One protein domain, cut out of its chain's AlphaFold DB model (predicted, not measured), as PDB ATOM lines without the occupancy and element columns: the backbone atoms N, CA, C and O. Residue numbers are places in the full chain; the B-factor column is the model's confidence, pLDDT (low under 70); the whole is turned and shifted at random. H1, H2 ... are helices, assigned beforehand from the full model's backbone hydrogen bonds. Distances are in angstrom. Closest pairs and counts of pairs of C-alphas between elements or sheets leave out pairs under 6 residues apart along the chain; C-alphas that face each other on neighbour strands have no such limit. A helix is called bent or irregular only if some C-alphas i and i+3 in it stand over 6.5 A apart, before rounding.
ATOM      1  N   VAL A  29      -4.319 -30.605  15.350       72.50
ATOM      2  CA  VAL A  29      -3.693 -29.470  14.649       72.50
ATOM      3  C   VAL A  29      -2.187 -29.426  14.921       72.50
ATOM      4  O   VAL A  29      -1.409 -29.264  13.985       72.50
ATOM      5  N   VAL A  30      -1.767 -29.627  16.174       74.75
ATOM      6  CA  VAL A  30      -0.348 -29.600  16.572       74.75
ATOM      7  C   VAL A  30       0.456 -30.734  15.927       74.75
ATOM      8  O   VAL A  30       1.539 -30.483  15.402       74.75
ATOM      9  N   ILE A  31      -0.068 -31.967  15.918       75.69
ATOM     10  CA  ILE A  31       0.600 -33.123  15.293       75.69
ATOM     11  C   ILE A  31       0.796 -32.889  13.796       75.69
ATOM     12  O   ILE A  31       1.867 -33.162  13.258       75.69
ATOM     13  N   ILE A  32      -0.223 -32.352  13.130       72.75
ATOM     14  CA  ILE A  32      -0.136 -32.002  11.717       72.75
ATOM     15  C   ILE A  32       0.942 -30.943  11.472       72.75
ATOM     16  O   ILE A  32       1.745 -31.086  10.554       72.75
ATOM     17  N   LEU A  33       0.990 -29.901  12.301       73.00
ATOM     18  CA  LEU A  33       1.967 -28.825  12.159       73.00
ATOM     19  C   LEU A  33       3.406 -29.346  12.321       73.00
ATOM     20  O   LEU A  33       4.282 -29.017  11.521       73.00
ATOM     21  N   LEU A  34       3.631 -30.220  13.308       75.19
ATOM     22  CA  LEU A  34       4.907 -30.909  13.523       75.19
ATOM     23  C   LEU A  34       5.283 -31.812  12.346       75.19
ATOM     24  O   LEU A  34       6.439 -31.818  11.923       75.19
ATOM     25  N   PHE A  35       4.316 -32.539  11.780       73.81
ATOM     26  CA  PHE A  35       4.557 -33.376  10.608       73.81
ATOM     27  C   PHE A  35       5.086 -32.538   9.437       73.81
ATOM     28  O   PHE A  35       6.113 -32.886   8.860       73.81
ATOM     29  N   PHE A  36       4.464 -31.386   9.154       65.81
ATOM     30  CA  PHE A  36       4.904 -30.465   8.098       65.81
ATOM     31  C   PHE A  36       6.278 -29.861   8.345       65.81
ATOM     32  O   PHE A  36       7.075 -29.780   7.414       65.81
ATOM     33  N   LEU A  37       6.573 -29.454   9.581       67.94
ATOM     34  CA  LEU A  37       7.877 -28.891   9.926       67.94
ATOM     35  C   LEU A  37       8.995 -29.904   9.656       67.94
ATOM     36  O   LEU A  37       9.994 -29.580   9.018       67.94
ATOM     37  N   THR A  38       8.790 -31.152  10.080       69.19
ATOM     38  CA  THR A  38       9.738 -32.240   9.816       69.19
ATOM     39  C   THR A  38       9.870 -32.505   8.314       69.19
ATOM     40  O   THR A  38      10.976 -32.671   7.810       69.19
ATOM     41  N   PHE A  39       8.755 -32.485   7.579       65.94
ATOM     42  CA  PHE A  39       8.736 -32.729   6.134       65.94
ATOM     43  C   PHE A  39       9.446 -31.637   5.326       65.94
ATOM     44  O   PHE A  39      10.146 -31.933   4.355       65.94
ATOM     45  N   TYR A  40       9.287 -30.379   5.738       65.19
ATOM     46  CA  TYR A  40       9.977 -29.233   5.156       65.19
ATOM     47  C   TYR A  40      11.490 -29.328   5.379       65.19
ATOM     48  O   TYR A  40      12.255 -29.162   4.435       65.19
ATOM     49  N   LEU A  41      11.927 -29.674   6.595       66.50
ATOM     50  CA  LEU A  41      13.348 -29.856   6.913       66.50
ATOM     51  C   LEU A  41      13.980 -31.017   6.129       66.50
ATOM     52  O   LEU A  41      15.115 -30.898   5.674       66.50
ATOM     53  N   ILE A  42      13.244 -32.116   5.930       65.50
ATOM     54  CA  ILE A  42      13.696 -33.244   5.101       65.50
ATOM     55  C   ILE A  42      13.818 -32.817   3.633       65.50
ATOM     56  O   ILE A  42      14.824 -33.121   3.001       65.50
ATOM     57  N   GLY A  43      12.835 -32.082   3.101       58.50
ATOM     58  CA  GLY A  43      12.880 -31.550   1.735       58.50
ATOM     59  C   GLY A  43      14.040 -30.571   1.519       58.50
ATOM     60  O   GLY A  43      14.778 -30.704   0.550       58.50
ATOM     61  N   ALA A  44      14.259 -29.651   2.462       60.41
ATOM     62  CA  ALA A  44      15.347 -28.672   2.417       60.41
ATOM     63  C   ALA A  44      16.750 -29.296   2.574       60.41
ATOM     64  O   ALA A  44      17.739 -28.693   2.167       60.41
ATOM     65  N   GLY A  45      16.853 -30.494   3.163       59.84
ATOM     66  CA  GLY A  45      18.119 -31.207   3.363       59.84
ATOM     67  C   GLY A  45      18.575 -32.074   2.181       59.84
ATOM     68  O   GLY A  45      19.739 -32.475   2.141       59.84
ATOM     69  N   ILE A  46      17.704 -32.374   1.211       57.53
ATOM     70  CA  ILE A  46      18.025 -33.253   0.073       57.53
ATOM     71  C   ILE A  46      18.533 -32.408  -1.106       57.53
ATOM     72  O   ILE A  46      17.902 -32.288  -2.145       57.53
ATOM     73  N   GLY A  47      19.709 -31.804  -0.935       53.25
ATOM     74  CA  GLY A  47      20.368 -30.969  -1.945       53.25
ATOM     75  C   GLY A  47      21.269 -31.749  -2.907       53.25
ATOM     76  O   GLY A  47      22.449 -31.438  -3.003       53.25
ATOM     77  N   ASN A  48      20.760 -32.782  -3.590       53.03
ATOM     78  CA  ASN A  48      21.512 -33.487  -4.640       53.03
ATOM     79  C   ASN A  48      20.592 -33.845  -5.822       53.03
ATOM     80  O   ASN A  48      19.734 -34.726  -5.720       53.03
ATOM     81  N   GLY A  49      20.810 -33.190  -6.969       53.50
ATOM     82  CA  GLY A  49      19.905 -33.092  -8.130       53.50
ATOM     83  C   GLY A  49      19.432 -34.371  -8.843       53.50
ATOM     84  O   GLY A  49      18.657 -34.282  -9.795       53.50
ATOM     85  N   PHE A  50      19.849 -35.568  -8.415       49.12
ATOM     86  CA  PHE A  50      19.281 -36.842  -8.890       49.12
ATOM     87  C   PHE A  50      18.136 -37.331  -7.992       49.12
ATOM     88  O   PHE A  50      17.143 -37.874  -8.475       49.12
ATOM     89  N   LEU A  51      18.248 -37.081  -6.684       51.94
ATOM     90  CA  LEU A  51      17.193 -37.349  -5.716       51.94
ATOM     91  C   LEU A  51      16.089 -36.295  -5.818       51.94
ATOM     92  O   LEU A  51      14.927 -36.676  -5.789       51.94
ATOM     93  N   GLU A  52      16.411 -35.022  -6.069       56.25
ATOM     94  CA  GLU A  52      15.401 -33.974  -6.308       56.25
ATOM     95  C   GLU A  52      14.420 -34.338  -7.433       56.25
ATOM     96  O   GLU A  52      13.223 -34.137  -7.278       56.25
ATOM     97  N   LYS A  53      14.873 -34.940  -8.542       53.56
ATOM     98  CA  LYS A  53      13.997 -35.257  -9.689       53.56
ATOM     99  C   LYS A  53      13.029 -36.422  -9.454       53.56
ATOM    100  O   LYS A  53      11.956 -36.434 -10.045       53.56
ATOM    101  N   ILE A  54      13.397 -37.397  -8.620       54.09
ATOM    102  CA  ILE A  54      12.543 -38.556  -8.285       54.09
ATOM    103  C   ILE A  54      11.698 -38.259  -7.045       54.09
ATOM    104  O   ILE A  54      10.535 -38.657  -6.963       54.09
ATOM    105  N   ILE A  55      12.274 -37.538  -6.085       59.31
ATOM    106  CA  ILE A  55      11.596 -37.150  -4.854       59.31
ATOM    107  C   ILE A  55      10.599 -36.036  -5.138       59.31
ATOM    108  O   ILE A  55       9.526 -36.102  -4.567       59.31
ATOM    109  N   SER A  56      10.849 -35.095  -6.055       64.56
ATOM    110  CA  SER A  56       9.928 -33.976  -6.325       64.56
ATOM    111  C   SER A  56       8.502 -34.419  -6.722       64.56
ATOM    112  O   SER A  56       7.559 -33.997  -6.053       64.56
ATOM    113  N   PRO A  57       8.278 -35.358  -7.667       68.75
ATOM    114  CA  PRO A  57       6.933 -35.867  -7.969       68.75
ATOM    115  C   PRO A  57       6.269 -36.584  -6.787       68.75
ATOM    116  O   PRO A  57       5.079 -36.403  -6.528       68.75
ATOM    117  N   LEU A  58       7.041 -37.385  -6.049       71.25
ATOM    118  CA  LEU A  58       6.582 -38.087  -4.847       71.25
ATOM    119  C   LEU A  58       6.236 -37.102  -3.721       71.25
ATOM    120  O   LEU A  58       5.259 -37.299  -3.007       71.25
ATOM    121  N   TYR A  59       6.998 -36.019  -3.607       72.06
ATOM    122  CA  TYR A  59       6.826 -34.936  -2.649       72.06
ATOM    123  C   TYR A  59       5.566 -34.128  -2.967       72.06
ATOM    124  O   TYR A  59       4.748 -33.898  -2.080       72.06
ATOM    125  N   ILE A  60       5.339 -33.803  -4.244       74.12
ATOM    126  CA  ILE A  60       4.099 -33.183  -4.729       74.12
ATOM    127  C   ILE A  60       2.897 -34.085  -4.430       74.12
ATOM    128  O   ILE A  60       1.902 -33.626  -3.867       74.12
ATOM    129  N   LEU A  61       2.990 -35.380  -4.748       78.00
ATOM    130  CA  LEU A  61       1.915 -36.342  -4.503       78.00
ATOM    131  C   LEU A  61       1.593 -36.462  -3.007       78.00
ATOM    132  O   LEU A  61       0.424 -36.559  -2.621       78.00
ATOM    133  N   LEU A  62       2.619 -36.423  -2.159       77.00
ATOM    134  CA  LEU A  62       2.471 -36.489  -0.713       77.00
ATOM    135  C   LEU A  62       1.836 -35.206  -0.166       77.00
ATOM    136  O   LEU A  62       0.889 -35.305   0.607       77.00
ATOM    137  N   ILE A  63       2.245 -34.025  -0.641       77.00
ATOM    138  CA  ILE A  63       1.599 -32.745  -0.304       77.00
ATOM    139  C   ILE A  63       0.117 -32.760  -0.700       77.00
ATOM    140  O   ILE A  63      -0.738 -32.382   0.102       77.00
ATOM    141  N   ILE A  64      -0.224 -33.236  -1.900       79.81
ATOM    142  CA  ILE A  64      -1.621 -33.334  -2.356       79.81
ATOM    143  C   ILE A  64      -2.415 -34.309  -1.476       79.81
ATOM    144  O   ILE A  64      -3.505 -33.975  -1.005       79.81
ATOM    145  N   SER A  65      -1.856 -35.490  -1.200       79.31
ATOM    146  CA  SER A  65      -2.486 -36.509  -0.347       79.31
ATOM    147  C   SER A  65      -2.733 -35.987   1.069       79.31
ATOM    148  O   SER A  65      -3.768 -36.259   1.679       79.31
ATOM    149  N   LEU A  66      -1.808 -35.182   1.582       79.50
ATOM    150  CA  LEU A  66      -1.875 -34.582   2.905       79.50
ATOM    151  C   LEU A  66      -2.911 -33.449   2.971       79.50
ATOM    152  O   LEU A  66      -3.656 -33.365   3.946       79.50
ATOM    153  N   ASN A  67      -3.046 -32.638   1.914       78.69
ATOM    154  CA  ASN A  67      -4.139 -31.666   1.789       78.69
ATOM    155  C   ASN A  67      -5.508 -32.348   1.796       78.69
ATOM    156  O   ASN A  67      -6.409 -31.918   2.518       78.69
ATOM    157  N   LEU A  68      -5.656 -33.438   1.038       81.44
ATOM    158  CA  LEU A  68      -6.881 -34.238   1.031       81.44
ATOM    159  C   LEU A  68      -7.164 -34.815   2.420       81.44
ATOM    160  O   LEU A  68      -8.285 -34.710   2.915       81.44
ATOM    161  N   PHE A  69      -6.147 -35.364   3.087       83.19
ATOM    162  CA  PHE A  69      -6.281 -35.887   4.443       83.19
ATOM    163  C   PHE A  69      -6.759 -34.816   5.432       83.19
ATOM    164  O   PHE A  69      -7.689 -35.066   6.202       83.19
ATOM    165  N   VAL A  70      -6.182 -33.613   5.401       81.50
ATOM    166  CA  VAL A  70      -6.597 -32.509   6.280       81.50
ATOM    167  C   VAL A  70      -7.982 -31.983   5.926       81.50
ATOM    168  O   VAL A  70      -8.769 -31.705   6.834       81.50
ATOM    169  N   PHE A  71      -8.338 -31.928   4.645       80.75
ATOM    170  CA  PHE A  71      -9.690 -31.579   4.223       80.75
ATOM    171  C   PHE A  71     -10.720 -32.563   4.787       80.75
ATOM    172  O   PHE A  71     -11.608 -32.160   5.539       80.75
ATOM    173  N   PHE A  72     -10.570 -33.863   4.511       79.56
ATOM    174  CA  PHE A  72     -11.512 -34.883   4.981       79.56
ATOM    175  C   PHE A  72     -11.549 -34.983   6.506       79.56
ATOM    176  O   PHE A  72     -12.621 -35.133   7.099       79.56
ATOM    177  N   THR A  73     -10.398 -34.869   7.165       78.69
ATOM    178  CA  THR A  73     -10.344 -34.991   8.621       78.69
ATOM    179  C   THR A  73     -10.906 -33.752   9.310       78.69
ATOM    180  O   THR A  73     -11.660 -33.889  10.272       78.69
ATOM    181  N   SER A  74     -10.645 -32.544   8.800       78.56
ATOM    182  CA  SER A  74     -11.256 -31.325   9.341       78.56
ATOM    183  C   SER A  74     -12.777 -31.322   9.145       78.56
ATOM    184  O   SER A  74     -13.500 -30.979  10.080       78.56
ATOM    185  N   GLN A  75     -13.274 -31.798   7.997       78.56
ATOM    186  CA  GLN A  75     -14.708 -31.970   7.737       78.56
ATOM    187  C   GLN A  75     -15.346 -32.924   8.755       78.56
ATOM    188  O   GLN A  75     -16.412 -32.640   9.300       78.56
ATOM    189  N   LYS A  76     -14.671 -34.041   9.056       79.31
ATOM    190  CA  LYS A  76     -15.141 -35.047  10.019       79.31
ATOM    191  C   LYS A  76     -15.111 -34.539  11.464       79.31
ATOM    192  O   LYS A  76     -16.030 -34.805  12.229       79.31
ATOM    193  N   ILE A  77     -14.067 -33.802  11.842       73.19
ATOM    194  CA  ILE A  77     -13.861 -33.293  13.208       73.19
ATOM    195  C   ILE A  77     -14.753 -32.077  13.517       73.19
ATOM    196  O   ILE A  77     -15.208 -31.907  14.653       73.19
ATOM    197  N   PHE A  78     -15.006 -31.224  12.525       73.31
ATOM    198  CA  PHE A  78     -15.798 -29.998  12.658       73.31
ATOM    199  C   PHE A  78     -17.121 -30.081  11.889       73.31
ATOM    200  O   PHE A  78     -17.597 -29.067  11.387       73.31
ATOM    201  N   PHE A  79     -17.734 -31.267  11.826       67.94
ATOM    202  CA  PHE A  79     -18.962 -31.521  11.063       67.94
ATOM    203  C   PHE A  79     -20.078 -30.494  11.333       67.94
ATOM    204  O   PHE A  79     -20.723 -30.008  10.406       67.94
ATOM    205  N   GLU A  80     -20.252 -30.098  12.598       70.50
ATOM    206  CA  GLU A  80     -21.232 -29.082  13.014       70.50
ATOM    207  C   GLU A  80     -20.785 -27.642  12.726       70.50
ATOM    208  O   GLU A  80     -21.609 -26.748  12.554       70.50
ATOM    209  N   LYS A  81     -19.474 -27.396  12.656       76.00
ATOM    210  CA  LYS A  81     -18.883 -26.068  12.465       76.00
ATOM    211  C   LYS A  81     -18.049 -26.020  11.186       76.00
ATOM    212  O   LYS A  81     -16.850 -25.733  11.220       76.00
ATOM    213  N   LYS A  82     -18.707 -26.267  10.048       75.56
ATOM    214  CA  LYS A  82     -18.076 -26.354   8.715       75.56
ATOM    215  C   LYS A  82     -17.171 -25.164   8.384       75.56
ATOM    216  O   LYS A  82     -16.131 -25.358   7.768       75.56
ATOM    217  N   ILE A  83     -17.510 -23.958   8.850       78.19
ATOM    218  CA  ILE A  83     -16.700 -22.748   8.628       78.19
ATOM    219  C   ILE A  83     -15.256 -22.903   9.140       78.19
ATOM    220  O   ILE A  83     -14.320 -22.501   8.459       78.19
ATOM    221  N   PHE A  84     -15.053 -23.561  10.288       72.19
ATOM    222  CA  PHE A  84     -13.715 -23.786  10.844       72.19
ATOM    223  C   PHE A  84     -12.941 -24.837  10.050       72.19
ATOM    224  O   PHE A  84     -11.742 -24.678   9.845       72.19
ATOM    225  N   SER A  85     -13.620 -25.876   9.555       79.00
ATOM    226  CA  SER A  85     -13.007 -26.846   8.640       79.00
ATOM    227  C   SER A  85     -12.522 -26.165   7.360       79.00
ATOM    228  O   SER A  85     -11.381 -26.393   6.954       79.00
ATOM    229  N   TYR A  86     -13.325 -25.274   6.770       79.62
ATOM    230  CA  TYR A  86     -12.910 -24.513   5.592       79.62
ATOM    231  C   TYR A  86     -11.706 -23.616   5.881       79.62
ATOM    232  O   TYR A  86     -10.733 -23.693   5.142       79.62
ATOM    233  N   ILE A  87     -11.713 -22.851   6.980       82.62
ATOM    234  CA  ILE A  87     -10.579 -21.992   7.365       82.62
ATOM    235  C   ILE A  87      -9.292 -22.813   7.517       82.62
ATOM    236  O   ILE A  87      -8.266 -22.453   6.944       82.62
ATOM    237  N   ILE A  88      -9.349 -23.937   8.242       79.75
ATOM    238  CA  ILE A  88      -8.192 -24.825   8.432       79.75
ATOM    239  C   ILE A  88      -7.698 -25.345   7.083       79.75
ATOM    240  O   ILE A  88      -6.503 -25.277   6.811       79.75
ATOM    241  N   THR A  89      -8.606 -25.808   6.221       82.88
ATOM    242  CA  THR A  89      -8.248 -26.334   4.898       82.88
ATOM    243  C   THR A  89      -7.620 -25.254   4.013       82.88
ATOM    244  O   THR A  89      -6.620 -25.512   3.353       82.88
ATOM    245  N   THR A  90      -8.163 -24.035   4.007       83.56
ATOM    246  CA  THR A  90      -7.641 -22.921   3.203       83.56
ATOM    247  C   THR A  90      -6.244 -22.503   3.649       83.56
ATOM    248  O   THR A  90      -5.371 -22.316   2.801       83.56
ATOM    249  N   ILE A  91      -6.003 -22.402   4.961       83.69
ATOM    250  CA  ILE A  91      -4.661 -22.131   5.502       83.69
ATOM    251  C   ILE A  91      -3.689 -23.229   5.057       83.69
ATOM    252  O   ILE A  91      -2.569 -22.942   4.638       83.69
ATOM    253  N   PHE A  92      -4.143 -24.482   5.087       81.25
ATOM    254  CA  PHE A  92      -3.354 -25.631   4.662       81.25
ATOM    255  C   PHE A  92      -2.964 -25.599   3.189       81.25
ATOM    256  O   PHE A  92      -1.812 -25.854   2.833       81.25
ATOM    257  N   LEU A  93      -3.927 -25.244   2.344       83.69
ATOM    258  CA  LEU A  93      -3.729 -25.117   0.911       83.69
ATOM    259  C   LEU A  93      -2.709 -24.014   0.607       83.69
ATOM    260  O   LEU A  93      -1.780 -24.238  -0.162       83.69
ATOM    261  N   ALA A  94      -2.832 -22.854   1.259       82.56
ATOM    262  CA  ALA A  94      -1.889 -21.748   1.105       82.56
ATOM    263  C   ALA A  94      -0.464 -22.139   1.534       82.56
ATOM    264  O   ALA A  94       0.498 -21.856   0.819       82.56
ATOM    265  N   PHE A  95      -0.326 -22.848   2.658       78.75
ATOM    266  CA  PHE A  95       0.971 -23.338   3.134       78.75
ATOM    267  C   PHE A  95       1.590 -24.355   2.168       78.75
ATOM    268  O   PHE A  95       2.787 -24.329   1.896       78.75
ATOM    269  N   SER A  96       0.757 -25.216   1.591       77.06
ATOM    270  CA  SER A  96       1.184 -26.209   0.608       77.06
ATOM    271  C   SER A  96       1.654 -25.570  -0.697       77.06
ATOM    272  O   SER A  96       2.671 -25.988  -1.238       77.06
ATOM    273  N   ILE A  97       0.967 -24.525  -1.173       80.00
ATOM    274  CA  ILE A  97       1.400 -23.738  -2.337       80.00
ATOM    275  C   ILE A  97       2.751 -23.077  -2.059       80.00
ATOM    276  O   ILE A  97       3.635 -23.136  -2.905       80.00
ATOM    277  N   TYR A  98       2.940 -22.498  -0.870       76.12
ATOM    278  CA  TYR A  98       4.214 -21.890  -0.482       76.12
ATOM    279  C   TYR A  98       5.375 -22.899  -0.490       76.12
ATOM    280  O   TYR A  98       6.456 -22.582  -0.975       76.12
ATOM    281  N   ILE A  99       5.143 -24.125  -0.007       69.81
ATOM    282  CA  ILE A  99       6.141 -25.207  -0.028       69.81
ATOM    283  C   ILE A  99       6.419 -25.701  -1.454       69.81
ATOM    284  O   ILE A  99       7.551 -26.062  -1.761       69.81
ATOM    285  N   LEU A 100       5.403 -25.726  -2.319       70.12
ATOM    286  CA  LEU A 100       5.531 -26.163  -3.713       70.12
ATOM    287  C   LEU A 100       6.177 -25.114  -4.624       70.12
ATOM    288  O   LEU A 100       6.783 -25.484  -5.621       70.12
ATOM    289  N   LEU A 101       6.064 -23.827  -4.293       68.44
ATOM    290  CA  LEU A 101       6.597 -22.727  -5.096       68.44
ATOM    291  C   LEU A 101       8.097 -22.863  -5.443       68.44
ATOM    292  O   LEU A 101       8.426 -22.646  -6.600       68.44
ATOM    293  N   PRO A 102       9.005 -23.236  -4.518       62.91
ATOM    294  CA  PRO A 102      10.419 -23.454  -4.847       62.91
ATOM    295  C   PRO A 102      10.715 -24.764  -5.601       62.91
ATOM    296  O   PRO A 102      11.858 -24.980  -5.990       62.91
TER     297      PRO A 102
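This is residues 29 to 102 of the 104 residues of an uncharacterized protein of Candidatus Gracilibacteria bacterium (UniProt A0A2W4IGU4). Three long helices lie side by side along one axis as a loose bundle, their centres making a triangle, with a turn at each end of the rod. The longest, H2, folds back into H3 as a helical hairpin, and H1 runs alongside the two, near them but touching neither. The 74 printed residues hold three named helices, H1, H2 and H3 in chain order, and no named strand; the class is all helix. The whole is only just loose, close to compact, with a radius of gyration of the C-alphas of 13.8 A, and its C-alphas span 47 by 20 by 16 A.

H2 comprises residues 51 to 77 and measures 36.6 A from first to last C-alpha, beginning at C-alpha 51 at (17.193, -37.349, -5.716). It has a kink of 26 degrees near residue 58. It is neither bent nor irregular, but only just: C-alphas 54 and 57 are 6.2 A apart. H3, residues 82 to 102, measures 31.7 A and ends at C-alpha 102 at (10.419, -23.454, -4.847). H3 is irregular, but only just: C-alphas 99 and 102 are 6.7 A apart. H1, residues 29 to 45, measures 24.6 A and begins at C-alpha 29 at (-3.693, -29.470, 14.649).

H2 and H3 form a helical hairpin and touch, with 19 pairs of C-alphas within 8 A. Their closest C-alphas are those of Ser 74 and Ser 85, 4.9 A apart. They run opposite ways at a shallow tilt of 8 degrees. H1 and H2 are near each other, with 12 pairs of C-alphas within 10 A, the closest at 8.2 A. H1 and H3 are close but not clearly touching, with 1 pair of C-alphas within 8 A, those of Tyr 40 and Ile 99 at 7.6 A. These two run the same way at a shallow tilt of 7 degrees. In H1 every O i to N i+4 pair is within hydrogen-bond range; in H2 21 of 23 such pairs are, and in H3 16 of 17.

The two C-alphas farthest apart are those of Phe 50 and Glu 80, 46.7 A from each other. The printed part runs from residue 29 to residue 102 without a cut. Two tight links join the helices: five residues between H1 and H2, and four between H2 and H3. The mean pLDDT of the printed part is 71.8, and 26 residues are under 70: residues 36 to 57, residue 79, residue 99 and residues 101 to 102.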